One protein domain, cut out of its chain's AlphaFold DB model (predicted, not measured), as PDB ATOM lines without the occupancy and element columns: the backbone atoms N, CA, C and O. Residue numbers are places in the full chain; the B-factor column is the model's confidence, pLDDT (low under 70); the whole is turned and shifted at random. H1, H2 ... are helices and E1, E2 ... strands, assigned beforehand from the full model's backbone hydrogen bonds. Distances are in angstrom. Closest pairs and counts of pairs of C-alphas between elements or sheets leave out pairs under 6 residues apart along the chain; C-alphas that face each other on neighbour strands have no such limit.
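What this domain is: This is residues 3 to 100 of the 175 residues of an uncharacterized protein of Phytohabitans rumicis (UniProt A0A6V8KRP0). A strongly twisted antiparallel sheet of five strands has helices over one face: H4 crosses it, H1 meets the same face with its first residues, and H2 packs on H1 as the second half of a helical hairpin. The long hairpin of E1 and E2 makes the body of the sheet, and the short H3 lies near the ends of H2 and H4. The 98 printed residues hold, in order, E1 E2 E3 H1 H2 H3 H4 E4 E5; the sheet's order is E4 E3 E2 E1 E5, and the class is mixed, helices and strands. The whole is compact, with a radius of gyration of the C-alphas of 12.6 A, and rounded, spanning 33 by 30 by 27 A.

Where its parts are: E1, residues 3 to 10, begins with C-alpha 3 at (-31.131, -33.175, -0.264) and is 21.5 A long. E2, residues 13 to 22, is 26.0 A long and bends by 58 degrees at residue 18. E3 is residues 27 to 30, 10.1 A. H1, residues 31 to 41, is 15.2 A long, and H2, residues 46 to 56, is 15.6 A. H3 is residues 61 to 65, 6.0 A. H4, residues 69 to 81, is 20.0 A long, from C-alpha 69 at (-23.925, -41.556, 7.936). E4 is residues 86 to 88, 6.9 A, and E5 residues 93 to 95, 6.6 A, ending with C-alpha 95 at (-37.901, -23.809, 1.904).

How they stand to each other: E1, E2 and E3 form a meander, each strand the antiparallel neighbour of the one before. N 8 and O 15 of E1 and E2 are 2.8 A apart, and N 29 and O 20 of E3 and E2 2.9 A. At the edge strands E4 and E5, N 87 of E4 and O 28 of E3 are within hydrogen-bond range at 2.8 A, and so are N 7 of E1 and O 93 of E5 at 2.8 A. H4 is on the sheet in two layers, helix over sheet, at a height of 10.3 A; it lies over E2 and runs across the strands, at 84 degrees to E2 on the local plane. H1 is on the same face and touches H4 at Tyr 35 and Ala 78, their closest C-alphas, 4.1 A apart, at a steep tilt of 64 degrees. H1 and H2, a helical hairpin, touch at C-alphas 36 and 49, 4.6 A. H2 is not on the sheet, and H3 only grazes it with residues 61 to 64. Each O i to N i+4 pair is within hydrogen-bond range in H1, H2 and H3, and 7 of 9 in H4.

The domain as a whole: The C-alphas farthest apart, of Gly 43 and Pro 100, are 35.9 A apart. The printed part has no cut, and its links between named elements are tight. Mean pLDDT of the printed part is 96.4, and no printed residue is under 70.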
ATOM      1  N   PHE A   3     -30.164 -33.444  -1.327       97.44
ATOM      2  CA  PHE A   3     -31.131 -33.175  -0.264       97.44
ATOM      3  C   PHE A   3     -31.740 -31.786  -0.414       97.44
ATOM      4  O   PHE A   3     -31.082 -30.845  -0.855       97.44
ATOM      5  N   GLY A   4     -32.992 -31.654  -0.001       97.00
ATOM      6  CA  GLY A   4     -33.656 -30.371   0.129       97.00
ATOM      7  C   GLY A   4     -34.761 -30.433   1.168       97.00
ATOM      8  O   GLY A   4     -34.968 -31.458   1.822       97.00
ATOM      9  N   ARG A   5     -35.477 -29.322   1.311       97.56
ATOM     10  CA  ARG A   5     -36.642 -29.231   2.182       97.56
ATOM     11  C   ARG A   5     -37.791 -28.552   1.460       97.56
ATOM     12  O   ARG A   5     -37.589 -27.555   0.767       97.56
ATOM     13  N   ILE A   6     -38.988 -29.081   1.664       97.12
ATOM     14  CA  ILE A   6     -40.225 -28.524   1.115       97.12
ATOM     15  C   ILE A   6     -41.233 -28.282   2.230       97.12
ATOM     16  O   ILE A   6     -41.186 -28.930   3.276       97.12
ATOM     17  N   GLN A   7     -42.157 -27.365   1.986       96.94
ATOM     18  CA  GLN A   7     -43.355 -27.188   2.784       96.94
ATOM     19  C   GLN A   7     -44.506 -27.979   2.161       96.94
ATOM     20  O   GLN A   7     -44.745 -27.902   0.955       96.94
ATOM     21  N   VAL A   8     -45.229 -28.718   2.996       95.00
ATOM     22  CA  VAL A   8     -46.410 -29.503   2.637       95.00
ATOM     23  C   VAL A   8     -47.568 -29.042   3.513       95.00
ATOM     24  O   VAL A   8     -47.435 -28.998   4.736       95.00
ATOM     25  N   ALA A   9     -48.700 -28.704   2.900       93.62
ATOM     26  CA  ALA A   9     -49.919 -28.393   3.636       93.62
ATOM     27  C   ALA A   9     -50.510 -29.680   4.235       93.62
ATOM     28  O   ALA A   9     -50.681 -30.674   3.528       93.62
ATOM     29  N   THR A  10     -50.823 -29.672   5.529       90.06
ATOM     30  CA  THR A  10     -51.539 -30.760   6.206       90.06
ATOM     31  C   THR A  10     -52.741 -30.200   6.976       90.06
ATOM     32  O   THR A  10     -52.821 -28.983   7.166       90.06
ATOM     33  N   PRO A  11     -53.685 -31.048   7.434       92.56
ATOM     34  CA  PRO A  11     -54.806 -30.596   8.266       92.56
ATOM     35  C   PRO A  11     -54.375 -29.858   9.542       92.56
ATOM     36  O   PRO A  11     -55.077 -28.964  10.000       92.56
ATOM     37  N   ASP A  12     -53.188 -30.182  10.064       91.12
ATOM     38  CA  ASP A  12     -52.598 -29.559  11.259       91.12
ATOM     39  C   ASP A  12     -51.762 -28.306  10.929       91.12
ATOM     40  O   ASP A  12     -51.046 -27.780  11.781       91.12
ATOM     41  N   GLY A  13     -51.803 -27.848   9.675       93.94
ATOM     42  CA  GLY A  13     -51.031 -26.720   9.171       93.94
ATOM     43  C   GLY A  13     -49.838 -27.122   8.304       93.94
ATOM     44  O   GLY A  13     -49.654 -28.268   7.897       93.94
ATOM     45  N   ASN A  14     -49.017 -26.133   7.968       94.94
ATOM     46  CA  ASN A  14     -47.864 -26.343   7.104       94.94
ATOM     47  C   ASN A  14     -46.768 -27.123   7.834       94.94
ATOM     48  O   ASN A  14     -46.291 -26.706   8.887       94.94
ATOM     49  N   GLN A  15     -46.319 -28.227   7.238       95.25
ATOM     50  CA  GLN A  15     -45.213 -29.031   7.745       95.25
ATOM     51  C   GLN A  15     -44.034 -28.995   6.784       95.25
ATOM     52  O   GLN A  15     -44.189 -29.078   5.568       95.25
ATOM     53  N   VAL A  16     -42.832 -28.921   7.341       97.00
ATOM     54  CA  VAL A  16     -41.597 -29.036   6.570       97.00
ATOM     55  C   VAL A  16     -41.186 -30.502   6.474       97.00
ATOM     56  O   VAL A  16     -41.192 -31.226   7.470       97.00
ATOM     57  N   ARG A  17     -40.792 -30.928   5.274       97.56
ATOM     58  CA  ARG A  17     -40.312 -32.280   4.976       97.56
ATOM     59  C   ARG A  17     -38.922 -32.231   4.366       97.56
ATOM     60  O   ARG A  17     -38.662 -31.394   3.502       97.56
ATOM     61  N   ILE A  18     -38.053 -33.145   4.791       98.44
ATOM     62  CA  ILE A  18     -36.791 -33.409   4.101       98.44
ATOM     63  C   ILE A  18     -37.082 -34.284   2.883       98.44
ATOM     64  O   ILE A  18     -37.782 -35.294   2.979       98.44
ATOM     65  N   VAL A  19     -36.517 -33.897   1.743       98.25
ATOM     66  CA  VAL A  19     -36.709 -34.590   0.471       98.25
ATOM     67  C   VAL A  19     -35.388 -34.966  -0.178       98.25
ATOM     68  O   VAL A  19     -34.380 -34.272  -0.020       98.25
ATOM     69  N   ALA A  20     -35.418 -36.027  -0.981       98.12
ATOM     70  CA  ALA A  20     -34.436 -36.230  -2.036       98.12
ATOM     71  C   ALA A  20     -34.949 -35.578  -3.325       98.12
ATOM     72  O   ALA A  20     -35.975 -35.980  -3.873       98.12
ATOM     73  N   ALA A  21     -34.234 -34.571  -3.815       97.31
ATOM     74  CA  ALA A  21     -34.509 -33.943  -5.096       97.31
ATOM     75  C   ALA A  21     -33.887 -34.766  -6.231       97.31
ATOM     76  O   ALA A  21     -32.692 -35.075  -6.198       97.31
ATOM     77  N   GLN A  22     -34.682 -35.061  -7.257       96.50
ATOM     78  CA  GLN A  22     -34.257 -35.743  -8.479       96.50
ATOM     79  C   GLN A  22     -34.656 -34.899  -9.703       96.50
ATOM     80  O   GLN A  22     -35.594 -35.263 -10.416       96.50
ATOM     81  N   PRO A  23     -33.992 -33.748  -9.951       95.31
ATOM     82  CA  PRO A  23     -34.334 -32.857 -11.065       95.31
ATOM     83  C   PRO A  23     -34.311 -33.553 -12.424       95.31
ATOM     84  O   PRO A  23     -35.161 -33.292 -13.266       95.31
ATOM     85  N   GLU A  24     -33.369 -34.474 -12.615       95.44
ATOM     86  CA  GLU A  24     -33.258 -35.304 -13.814       95.44
ATOM     87  C   GLU A  24     -34.469 -36.229 -14.052       95.44
ATOM     88  O   GLU A  24     -34.702 -36.643 -15.181       95.44
ATOM     89  N   HIS A  25     -35.274 -36.487 -13.016       95.50
ATOM     90  CA  HIS A  25     -36.538 -37.229 -13.083       95.50
ATOM     91  C   HIS A  25     -37.767 -36.322 -12.879       95.50
ATOM     92  O   HIS A  25     -38.871 -36.828 -12.697       95.50
ATOM     93  N   GLY A  26     -37.587 -34.996 -12.830       96.50
ATOM     94  CA  GLY A  26     -38.678 -34.038 -12.629       96.50
ATOM     95  C   GLY A  26     -39.430 -34.190 -11.302       96.50
ATOM     96  O   GLY A  26     -40.592 -33.806 -11.216       96.50
ATOM     97  N   ARG A  27     -38.813 -34.764 -10.259       97.25
ATOM     98  CA  ARG A  27     -39.520 -35.090  -9.008       97.25
ATOM     99  C   ARG A  27     -38.714 -34.831  -7.745       97.25
ATOM    100  O   ARG A  27     -37.484 -34.748  -7.756       97.25
ATOM    101  N   VAL A  28     -39.427 -34.764  -6.630       97.75
ATOM    102  CA  VAL A  28     -38.875 -34.828  -5.275       97.75
ATOM    103  C   VAL A  28     -39.532 -35.970  -4.517       97.75
ATOM    104  O   VAL A  28     -40.702 -36.257  -4.742       97.75
ATOM    105  N   VAL A  29     -38.788 -36.620  -3.628       98.31
ATOM    106  CA  VAL A  29     -39.271 -37.752  -2.827       98.31
ATOM    107  C   VAL A  29     -39.276 -37.353  -1.356       98.31
ATOM    108  O   VAL A  29     -38.213 -37.024  -0.825       98.31
ATOM    109  N   ASP A  30     -40.437 -37.396  -0.695       98.12
ATOM    110  CA  ASP A  30     -40.542 -37.234   0.765       98.12
ATOM    111  C   ASP A  30     -39.897 -38.439   1.457       98.12
ATOM    112  O   ASP A  30     -40.412 -39.557   1.396       98.12
ATOM    113  N   LEU A  31     -38.752 -38.216   2.108       98.50
ATOM    114  CA  LEU A  31     -37.954 -39.300   2.678       98.50
ATOM    115  C   LEU A  31     -38.619 -39.947   3.891       98.50
ATOM    116  O   LEU A  31     -38.518 -41.161   4.055       98.50
ATOM    117  N   ALA A  32     -39.338 -39.174   4.710       97.94
ATOM    118  CA  ALA A  32     -40.062 -39.724   5.852       97.94
ATOM    119  C   ALA A  32     -41.192 -40.643   5.368       97.94
ATOM    120  O   ALA A  32     -41.368 -41.751   5.872       97.94
ATOM    121  N   ARG A  33     -41.938 -40.209   4.347       97.62
ATOM    122  CA  ARG A  33     -43.010 -41.016   3.755       97.62
ATOM    123  C   ARG A  33     -42.467 -42.260   3.052       97.62
ATOM    124  O   ARG A  33     -42.944 -43.361   3.315       97.62
ATOM    125  N   ALA A  34     -41.447 -42.102   2.210       98.25
ATOM    126  CA  ALA A  34     -40.832 -43.205   1.477       98.25
ATOM    127  C   ALA A  34     -40.249 -44.259   2.432       98.25
ATOM    128  O   ALA A  34     -40.517 -45.450   2.287       98.25
ATOM    129  N   TYR A  35     -39.534 -43.833   3.477       98.38
ATOM    130  CA  TYR A  35     -38.974 -44.756   4.461       98.38
ATOM    131  C   TYR A  35     -40.056 -45.475   5.276       98.38
ATOM    132  O   TYR A  35     -39.935 -46.672   5.536       98.38
ATOM    133  N   ALA A  36     -41.152 -44.790   5.627       98.19
ATOM    134  CA  ALA A  36     -42.292 -45.438   6.272       98.19
ATOM    135  C   ALA A  36     -42.905 -46.532   5.377       98.19
ATOM    136  O   ALA A  36     -43.207 -47.618   5.872       98.19
ATOM    137  N   HIS A  37     -43.031 -46.303   4.065       98.06
ATOM    138  CA  HIS A  37     -43.468 -47.340   3.126       98.06
ATOM    139  C   HIS A  37     -42.478 -48.511   3.059       98.06
ATOM    140  O   HIS A  37     -42.903 -49.666   3.106       98.06
ATOM    141  N   THR A  38     -41.170 -48.244   3.041       97.12
ATOM    142  CA  THR A  38     -40.141 -49.293   3.111       97.12
ATOM    143  C   THR A  38     -40.285 -50.155   4.370       97.12
ATOM    144  O   THR A  38     -40.213 -51.380   4.282       97.12
ATOM    145  N   LEU A  39     -40.531 -49.551   5.537       97.38
ATOM    146  CA  LEU A  39     -40.744 -50.283   6.791       97.38
ATOM    147  C   LEU A  39     -42.049 -51.091   6.787       97.38
ATOM    148  O   LEU A  39     -42.058 -52.233   7.243       97.38
ATOM    149  N   GLN A  40     -43.137 -50.540   6.242       97.56
ATOM    150  CA  GLN A  40     -44.416 -51.252   6.121       97.56
ATOM    151  C   GLN A  40     -44.296 -52.488   5.229       97.56
ATOM    152  O   GLN A  40     -44.770 -53.561   5.593       97.56
ATOM    153  N   ARG A  41     -43.570 -52.382   4.106       95.69
ATOM    154  CA  ARG A  41     -43.260 -53.528   3.231       95.69
ATOM    155  C   ARG A  41     -42.438 -54.615   3.941       95.69
ATOM    156  O   ARG A  41     -42.429 -55.755   3.493       95.69
ATOM    157  N   ARG A  42     -41.770 -54.281   5.052       95.88
ATOM    158  CA  ARG A  42     -41.030 -55.212   5.925       95.88
ATOM    159  C   ARG A  42     -41.847 -55.691   7.136       95.88
ATOM    160  O   ARG A  42     -41.286 -56.311   8.033       95.88
ATOM    161  N   GLY A  43     -43.150 -55.407   7.174       97.62
ATOM    162  CA  GLY A  43     -44.071 -55.889   8.205       97.62
ATOM    163  C   GLY A  43     -44.291 -54.941   9.387       97.62
ATOM    164  O   GLY A  43     -44.991 -55.309  10.328       97.62
ATOM    165  N   ALA A  44     -43.736 -53.724   9.371       97.75
ATOM    166  CA  ALA A  44     -44.064 -52.733  10.396       97.75
ATOM    167  C   ALA A  44     -45.509 -52.233  10.236       97.75
ATOM    168  O   ALA A  44     -45.987 -52.018   9.121       97.75
ATOM    169  N   THR A  45     -46.195 -51.962  11.350       98.44
ATOM    170  CA  THR A  45     -47.485 -51.260  11.294       98.44
ATOM    171  C   THR A  45     -47.294 -49.841  10.755       98.44
ATOM    172  O   THR A  45     -46.230 -49.237  10.921       98.44
ATOM    173  N   ALA A  46     -48.332 -49.276  10.135       97.62
ATOM    174  CA  ALA A  46     -48.266 -47.928   9.568       97.62
ATOM    175  C   ALA A  46     -47.869 -46.862  10.607       97.62
ATOM    176  O   ALA A  46     -47.065 -45.971  10.317       97.62
ATOM    177  N   GLU A  47     -48.379 -46.984  11.835       98.00
ATOM    178  CA  GLU A  47     -48.063 -46.080  12.941       98.00
ATOM    179  C   GLU A  47     -46.591 -46.190  13.368       98.00
ATOM    180  O   GLU A  47     -45.885 -45.180  13.436       98.00
ATOM    181  N   ALA A  48     -46.093 -47.412  13.596       98.12
ATOM    182  CA  ALA A  48     -44.706 -47.639  13.994       98.12
ATOM    183  C   ALA A  48     -43.726 -47.185  12.904       98.12
ATOM    184  O   ALA A  48     -42.746 -46.500  13.200       98.12
ATOM    185  N   ALA A  49     -44.025 -47.501  11.641       98.12
ATOM    186  CA  ALA A  49     -43.238 -47.073  10.492       98.12
ATOM    187  C   ALA A  49     -43.150 -45.545  10.392       98.12
ATOM    188  O   ALA A  49     -42.064 -44.996  10.218       98.12
ATOM    189  N   THR A  50     -44.278 -44.850  10.565       96.94
ATOM    190  CA  THR A  50     -44.327 -43.382  10.539       96.94
ATOM    191  C   THR A  50     -43.519 -42.775  11.683       96.94
ATOM    192  O   THR A  50     -42.756 -41.834  11.464       96.94
ATOM    193  N   ARG A  51     -43.654 -43.317  12.900       97.75
ATOM    194  CA  ARG A  51     -42.912 -42.854  14.079       97.75
ATOM    195  C   ARG A  51     -41.400 -42.978  13.877       97.75
ATOM    196  O   ARG A  51     -40.684 -42.006  14.095       97.75
ATOM    197  N   VAL A  52     -40.927 -44.139  13.417       97.50
ATOM    198  CA  VAL A  52     -39.497 -44.375  13.146       97.50
ATOM    199  C   VAL A  52     -38.997 -43.474  12.017       97.50
ATOM    200  O   VAL A  52     -37.966 -42.821  12.161       97.50
ATOM    201  N   ALA A  53     -39.737 -43.380  10.911       97.62
ATOM    202  CA  ALA A  53     -39.321 -42.569   9.774       97.62
ATOM    203  C   ALA A  53     -39.208 -41.077  10.120       97.62
ATOM    204  O   ALA A  53     -38.253 -40.427   9.707       97.62
ATOM    205  N   ARG A  54     -40.130 -40.533  10.926       96.00
ATOM    206  CA  ARG A  54     -40.071 -39.133  11.385       96.00
ATOM    207  C   ARG A  54     -38.926 -38.856  12.360       96.00
ATOM    208  O   ARG A  54     -38.491 -37.712  12.444       96.00
ATOM    209  N   ALA A  55     -38.442 -39.868  13.079       96.31
ATOM    210  CA  ALA A  55     -37.263 -39.730  13.932       96.31
ATOM    211  C   ALA A  55     -35.970 -39.629  13.105       96.31
ATOM    212  O   ALA A  55     -35.093 -38.840  13.443       96.31
ATOM    213  N   LEU A  56     -35.868 -40.387  12.006       96.50
ATOM    214  CA  LEU A  56     -34.720 -40.341  11.088       96.50
ATOM    215  C   LEU A  56     -34.757 -39.139  10.135       96.50
ATOM    216  O   LEU A  56     -33.714 -38.597   9.780       96.50
ATOM    217  N   PHE A  57     -35.957 -38.708   9.741       98.12
ATOM    218  CA  PHE A  57     -36.190 -37.562   8.862       98.12
ATOM    219  C   PHE A  57     -37.048 -36.501   9.567       98.12
ATOM    220  O   PHE A  57     -38.218 -36.306   9.208       98.12
ATOM    221  N   PRO A  58     -36.498 -35.814  10.586       97.56
ATOM    222  CA  PRO A  58     -37.190 -34.710  11.236       97.56
ATOM    223  C   PRO A  58     -37.382 -33.533  10.265       97.56
ATOM    224  O   PRO A  58     -36.789 -33.473   9.192       97.56
ATOM    225  N   ALA A  59     -38.193 -32.545  10.651       96.38
ATOM    226  CA  ALA A  59     -38.383 -31.327   9.852       96.38
ATOM    227  C   ALA A  59     -37.093 -30.485   9.711       96.38
ATOM    228  O   ALA A  59     -36.927 -29.755   8.730       96.38
ATOM    229  N   SER A  60     -36.191 -30.585  10.693       96.94
ATOM    230  CA  SER A  60     -34.897 -29.899  10.731       96.94
ATOM    231  C   SER A  60     -33.834 -30.698   9.976       96.94
ATOM    232  O   SER A  60     -33.506 -31.822  10.353       96.94
ATOM    233  N   MET A  61     -33.239 -30.095   8.947       97.62
ATOM    234  CA  MET A  61     -32.095 -30.689   8.249       97.62
ATOM    235  C   MET A  61     -30.857 -30.680   9.144       97.62
ATOM    236  O   MET A  61     -30.076 -31.623   9.102       97.62
ATOM    237  N   ALA A  62     -30.671 -29.645   9.969       97.12
ATOM    238  CA  ALA A  62     -29.548 -29.603  10.904       97.12
ATOM    239  C   ALA A  62     -29.602 -30.774  11.901       97.12
ATOM    240  O   ALA A  62     -28.589 -31.438  12.117       97.12
ATOM    241  N   ALA A  63     -30.788 -31.082  12.441       97.25
ATOM    242  CA  ALA A  63     -30.983 -32.243  13.308       97.25
ATOM    243  C   ALA A  63     -30.770 -33.569  12.560       97.25
ATOM    244  O   ALA A  63     -30.132 -34.474  13.088       97.25
ATOM    245  N   ALA A  64     -31.248 -33.675  11.317       97.69
ATOM    246  CA  ALA A  64     -31.037 -34.862  10.493       97.69
ATOM    247  C   ALA A  64     -29.546 -35.102  10.190       97.69
ATOM    248  O   ALA A  64     -29.059 -36.224  10.311       97.69
ATOM    249  N   LEU A  65     -28.794 -34.052   9.843       97.06
ATOM    250  CA  LEU A  65     -27.353 -34.129   9.570       97.06
ATOM    251  C   LEU A  65     -26.547 -34.566  10.799       97.06
ATOM    252  O   LEU A  65     -25.522 -35.230  10.645       97.06
ATOM    253  N   ALA A  66     -27.014 -34.247  12.010       96.38
ATOM    254  CA  ALA A  66     -26.378 -34.690  13.249       96.38
ATOM    255  C   ALA A  66     -26.404 -36.222  13.430       96.38
ATOM    256  O   ALA A  66     -25.574 -36.752  14.164       96.38
ATOM    257  N   ALA A  67     -27.286 -36.944  12.726       95.56
ATOM    258  CA  ALA A  67     -27.277 -38.409  12.684       95.56
ATOM    259  C   ALA A  67     -26.111 -38.991  11.852       95.56
ATOM    260  O   ALA A  67     -25.898 -40.205  11.844       95.56
ATOM    261  N   GLY A  68     -25.348 -38.152  11.143       96.00
ATOM    262  CA  GLY A  68     -24.170 -38.567  10.389       96.00
ATOM    263  C   GLY A  68     -24.504 -39.532   9.239       96.00
ATOM    264  O   GLY A  68     -25.482 -39.309   8.517       96.00
ATOM    265  N   PRO A  69     -23.713 -40.605   9.031       96.56
ATOM    266  CA  PRO A  69     -23.925 -41.556   7.936       96.56
ATOM    267  C   PRO A  69     -25.315 -42.206   7.915       96.56
ATOM    268  O   PRO A  69     -25.836 -42.477   6.832       96.56
ATOM    269  N   ALA A  70     -25.948 -42.370   9.084       96.62
ATOM    270  CA  ALA A  70     -27.267 -42.987   9.210       96.62
ATOM    271  C   ALA A  70     -28.349 -42.250   8.401       96.62
ATOM    272  O   ALA A  70     -29.236 -42.891   7.840       96.62
ATOM    273  N   LEU A  71     -28.252 -40.918   8.270       97.25
ATOM    274  CA  LEU A  71     -29.162 -40.139   7.422       97.25
ATOM    275  C   LEU A  71     -29.084 -40.599   5.962       97.25
ATOM    276  O   LEU A  71     -30.106 -40.814   5.310       97.25
ATOM    277  N   ARG A  72     -27.860 -40.736   5.440       96.75
ATOM    278  CA  ARG A  72     -27.628 -41.116   4.044       96.75
ATOM    279  C   ARG A  72     -28.096 -42.545   3.787       96.75
ATOM    280  O   ARG A  72     -28.794 -42.777   2.806       96.75
ATOM    281  N   GLU A  73     -27.762 -43.470   4.679       97.38
ATOM    282  CA  GLU A  73     -28.153 -44.881   4.572       97.38
ATOM    283  C   GLU A  73     -29.675 -45.056   4.628       97.38
ATOM    284  O   GLU A  73     -30.256 -45.771   3.808       97.38
ATOM    285  N   ALA A  74     -30.348 -44.364   5.552       97.62
ATOM    286  CA  ALA A  74     -31.803 -44.365   5.619       97.62
ATOM    287  C   ALA A  74     -32.417 -43.774   4.344       97.62
ATOM    288  O   ALA A  74     -33.401 -44.308   3.833       97.62
ATOM    289  N   ALA A  75     -31.837 -42.697   3.800       97.75
ATOM    290  CA  ALA A  75     -32.341 -42.070   2.584       97.75
ATOM    291  C   ALA A  75     -32.199 -43.002   1.373       97.75
ATOM    292  O   ALA A  75     -33.122 -43.112   0.572       97.75
ATOM    293  N   GLU A  76     -31.085 -43.725   1.260       97.06
ATOM    294  CA  GLU A  76     -30.871 -44.730   0.213       97.06
ATOM    295  C   GLU A  76     -31.895 -45.866   0.304       97.06
ATOM    296  O   GLU A  76     -32.497 -46.241  -0.702       97.06
ATOM    297  N   GLN A  77     -32.182 -46.351   1.515       96.56
ATOM    298  CA  GLN A  77     -33.240 -47.342   1.738       96.56
ATOM    299  C   GLN A  77     -34.636 -46.798   1.406       96.56
ATOM    300  O   GLN A  77     -35.467 -47.522   0.848       96.56
ATOM    301  N   ALA A  78     -34.909 -45.533   1.732       97.19
ATOM    302  CA  ALA A  78     -36.183 -44.882   1.447       97.19
ATOM    303  C   ALA A  78     -36.467 -44.837  -0.063       97.19
ATOM    304  O   ALA A  78     -37.597 -45.060  -0.487       97.19
ATOM    305  N   LEU A  79     -35.436 -44.636  -0.892       95.69
ATOM    306  CA  LEU A  79     -35.595 -44.556  -2.346       95.69
ATOM    307  C   LEU A  79     -36.097 -45.854  -3.003       95.69
ATOM    308  O   LEU A  79     -36.601 -45.793  -4.121       95.69
ATOM    309  N   SER A  80     -36.059 -47.005  -2.318       91.31
ATOM    310  CA  SER A  80     -36.707 -48.241  -2.802       91.31
ATOM    311  C   SER A  80     -38.244 -48.158  -2.869       91.31
ATOM    312  O   SER A  80     -38.886 -48.960  -3.549       91.31
ATOM    313  N   ALA A  81     -38.845 -47.181  -2.186       91.50
ATOM    314  CA  ALA A  81     -40.271 -46.868  -2.227       91.50
ATOM    315  C   ALA A  81     -40.520 -45.432  -2.732       91.50
ATOM    316  O   ALA A  81     -41.486 -44.786  -2.330       91.50
ATOM    317  N   ALA A  82     -39.627 -44.917  -3.590       91.38
ATOM    318  CA  ALA A  82     -39.653 -43.528  -4.045       91.38
ATOM    319  C   ALA A  82     -40.955 -43.135  -4.756       91.38
ATOM    320  O   ALA A  82     -41.444 -42.029  -4.533       91.38
ATOM    321  N   ASP A  83     -41.507 -44.015  -5.591       93.06
ATOM    322  CA  ASP A  83     -42.632 -43.681  -6.472       93.06
ATOM    323  C   ASP A  83     -43.902 -43.312  -5.683       93.06
ATOM    324  O   ASP A  83     -44.535 -42.302  -5.980       93.06
ATOM    325  N   ASP A  84     -44.199 -44.036  -4.596       91.75
ATOM    326  CA  ASP A  84     -45.372 -43.804  -3.726       91.75
ATOM    327  C   ASP A  84     -45.261 -42.528  -2.863       91.75
ATOM    328  O   ASP A  84     -46.216 -42.110  -2.193       91.75
ATOM    329  N   ALA A  85     -44.075 -41.919  -2.847       96.25
ATOM    330  CA  ALA A  85     -43.728 -40.744  -2.055       96.25
ATOM    331  C   ALA A  85     -43.197 -39.582  -2.913       96.25
ATOM    332  O   ALA A  85     -42.677 -38.603  -2.370       96.25
ATOM    333  N   ALA A  86     -43.312 -39.690  -4.239       97.25
ATOM    334  CA  ALA A  86     -42.843 -38.680  -5.170       97.25
ATOM    335  C   ALA A  86     -43.877 -37.562  -5.378       97.25
ATOM    336  O   ALA A  86     -45.088 -37.762  -5.320       97.25
ATOM    337  N   THR A  87     -43.395 -36.357  -5.657       97.19
ATOM    338  CA  THR A  87     -44.200 -35.214  -6.106       97.19
ATOM    339  C   THR A  87     -43.452 -34.508  -7.239       97.19
ATOM    340  O   THR A  87     -42.222 -34.412  -7.153       97.19
ATOM    341  N   PRO A  88     -44.136 -34.023  -8.295       97.12
ATOM    342  CA  PRO A  88     -43.490 -33.239  -9.346       97.12
ATOM    343  C   PRO A  88     -42.714 -32.053  -8.767       97.12
ATOM    344  O   PRO A  88     -43.193 -31.368  -7.858       97.12
ATOM    345  N   ILE A  89     -41.497 -31.831  -9.261       95.62
ATOM    346  CA  ILE A  89     -40.555 -30.859  -8.687       95.62
ATOM    347  C   ILE A  89     -41.046 -29.408  -8.818       95.62
ATOM    348  O   ILE A  89     -40.674 -28.546  -8.023       95.62
ATOM    349  N   GLU A  90     -41.898 -29.145  -9.801       95.19
ATOM    350  CA  GLU A  90     -42.562 -27.871 -10.056       95.19
ATOM    351  C   GLU A  90     -43.769 -27.609  -9.141       95.19
ATOM    352  O   GLU A  90     -44.206 -26.467  -9.025       95.19
ATOM    353  N   HIS A  91     -44.296 -28.637  -8.468       95.00
ATOM    354  CA  HIS A  91     -45.497 -28.540  -7.626       95.00
ATOM    355  C   HIS A  91     -45.189 -28.420  -6.132       95.00
ATOM    356  O   HIS A  91     -46.101 -28.461  -5.305       95.00
ATOM    357  N   VAL A  92     -43.918 -28.275  -5.756       95.62
ATOM    358  CA  VAL A  92     -43.523 -28.153  -4.351       95.62
ATOM    359  C   VAL A  92     -43.147 -26.730  -3.979       95.62
ATOM    360  O   VAL A  92     -42.563 -25.978  -4.755       95.62
ATOM    361  N   THR A  93     -43.450 -26.371  -2.734       95.56
ATOM    362  CA  THR A  93     -42.987 -25.115  -2.145       95.56
ATOM    363  C   THR A  93     -41.651 -25.360  -1.460       95.56
ATOM    364  O   THR A  93     -41.593 -25.994  -0.407       95.56
ATOM    365  N   TRP A  94     -40.567 -24.878  -2.059       95.69
ATOM    366  CA  TRP A  94     -39.233 -24.986  -1.477       95.69
ATOM    367  C   TRP A  94     -39.080 -24.085  -0.252       95.69
ATOM    368  O   TRP A  94     -39.509 -22.933  -0.253       95.69
ATOM    369  N   VAL A  95     -38.404 -24.601   0.773       95.69
ATOM    370  CA  VAL A  95     -37.901 -23.809   1.904       95.69
ATOM    371  C   VAL A  95     -36.379 -23.916   1.954       95.69
ATOM    372  O   VAL A  95     -35.781 -24.667   1.178       95.69
ATOM    373  N   ALA A  96     -35.726 -23.128   2.811       94.94
ATOM    374  CA  ALA A  96     -34.278 -23.213   2.960       94.94
ATOM    375  C   ALA A  96     -33.863 -24.673   3.205       94.94
ATOM    376  O   ALA A  96     -34.423 -25.355   4.067       94.94
ATOM    377  N   ALA A  97     -32.901 -25.161   2.416       95.19
ATOM    378  CA  ALA A  97     -32.499 -26.567   2.438       95.19
ATOM    379  C   ALA A  97     -31.946 -26.996   3.804       95.19
ATOM    380  O   ALA A  97     -32.019 -28.171   4.162       95.19
ATOM    381  N   VAL A  98     -31.431 -26.034   4.572       94.88
ATOM    382  CA  VAL A  98     -30.980 -26.205   5.946       94.88
ATOM    383  C   VAL A  98     -31.501 -25.070   6.824       94.88
ATOM    384  O   VAL A  98     -31.714 -23.953   6.361       94.88
ATOM    385  N   ASP A  99     -31.719 -25.383   8.093       94.38
ATOM    386  CA  ASP A  99     -32.019 -24.491   9.211       94.38
ATOM    387  C   ASP A  99     -30.774 -24.403  10.102       94.38
ATOM    388  O   ASP A  99     -30.668 -25.114  11.101       94.38
ATOM    389  N   PRO A 100     -29.763 -23.614   9.700       93.50
ATOM    390  CA  PRO A 100     -28.475 -23.646  10.363       93.50
ATOM    391  C   PRO A 100     -28.559 -22.939  11.726       93.50
ATOM    392  O   PRO A 100     -29.126 -21.848  11.811       93.50
TER     393      PRO A 100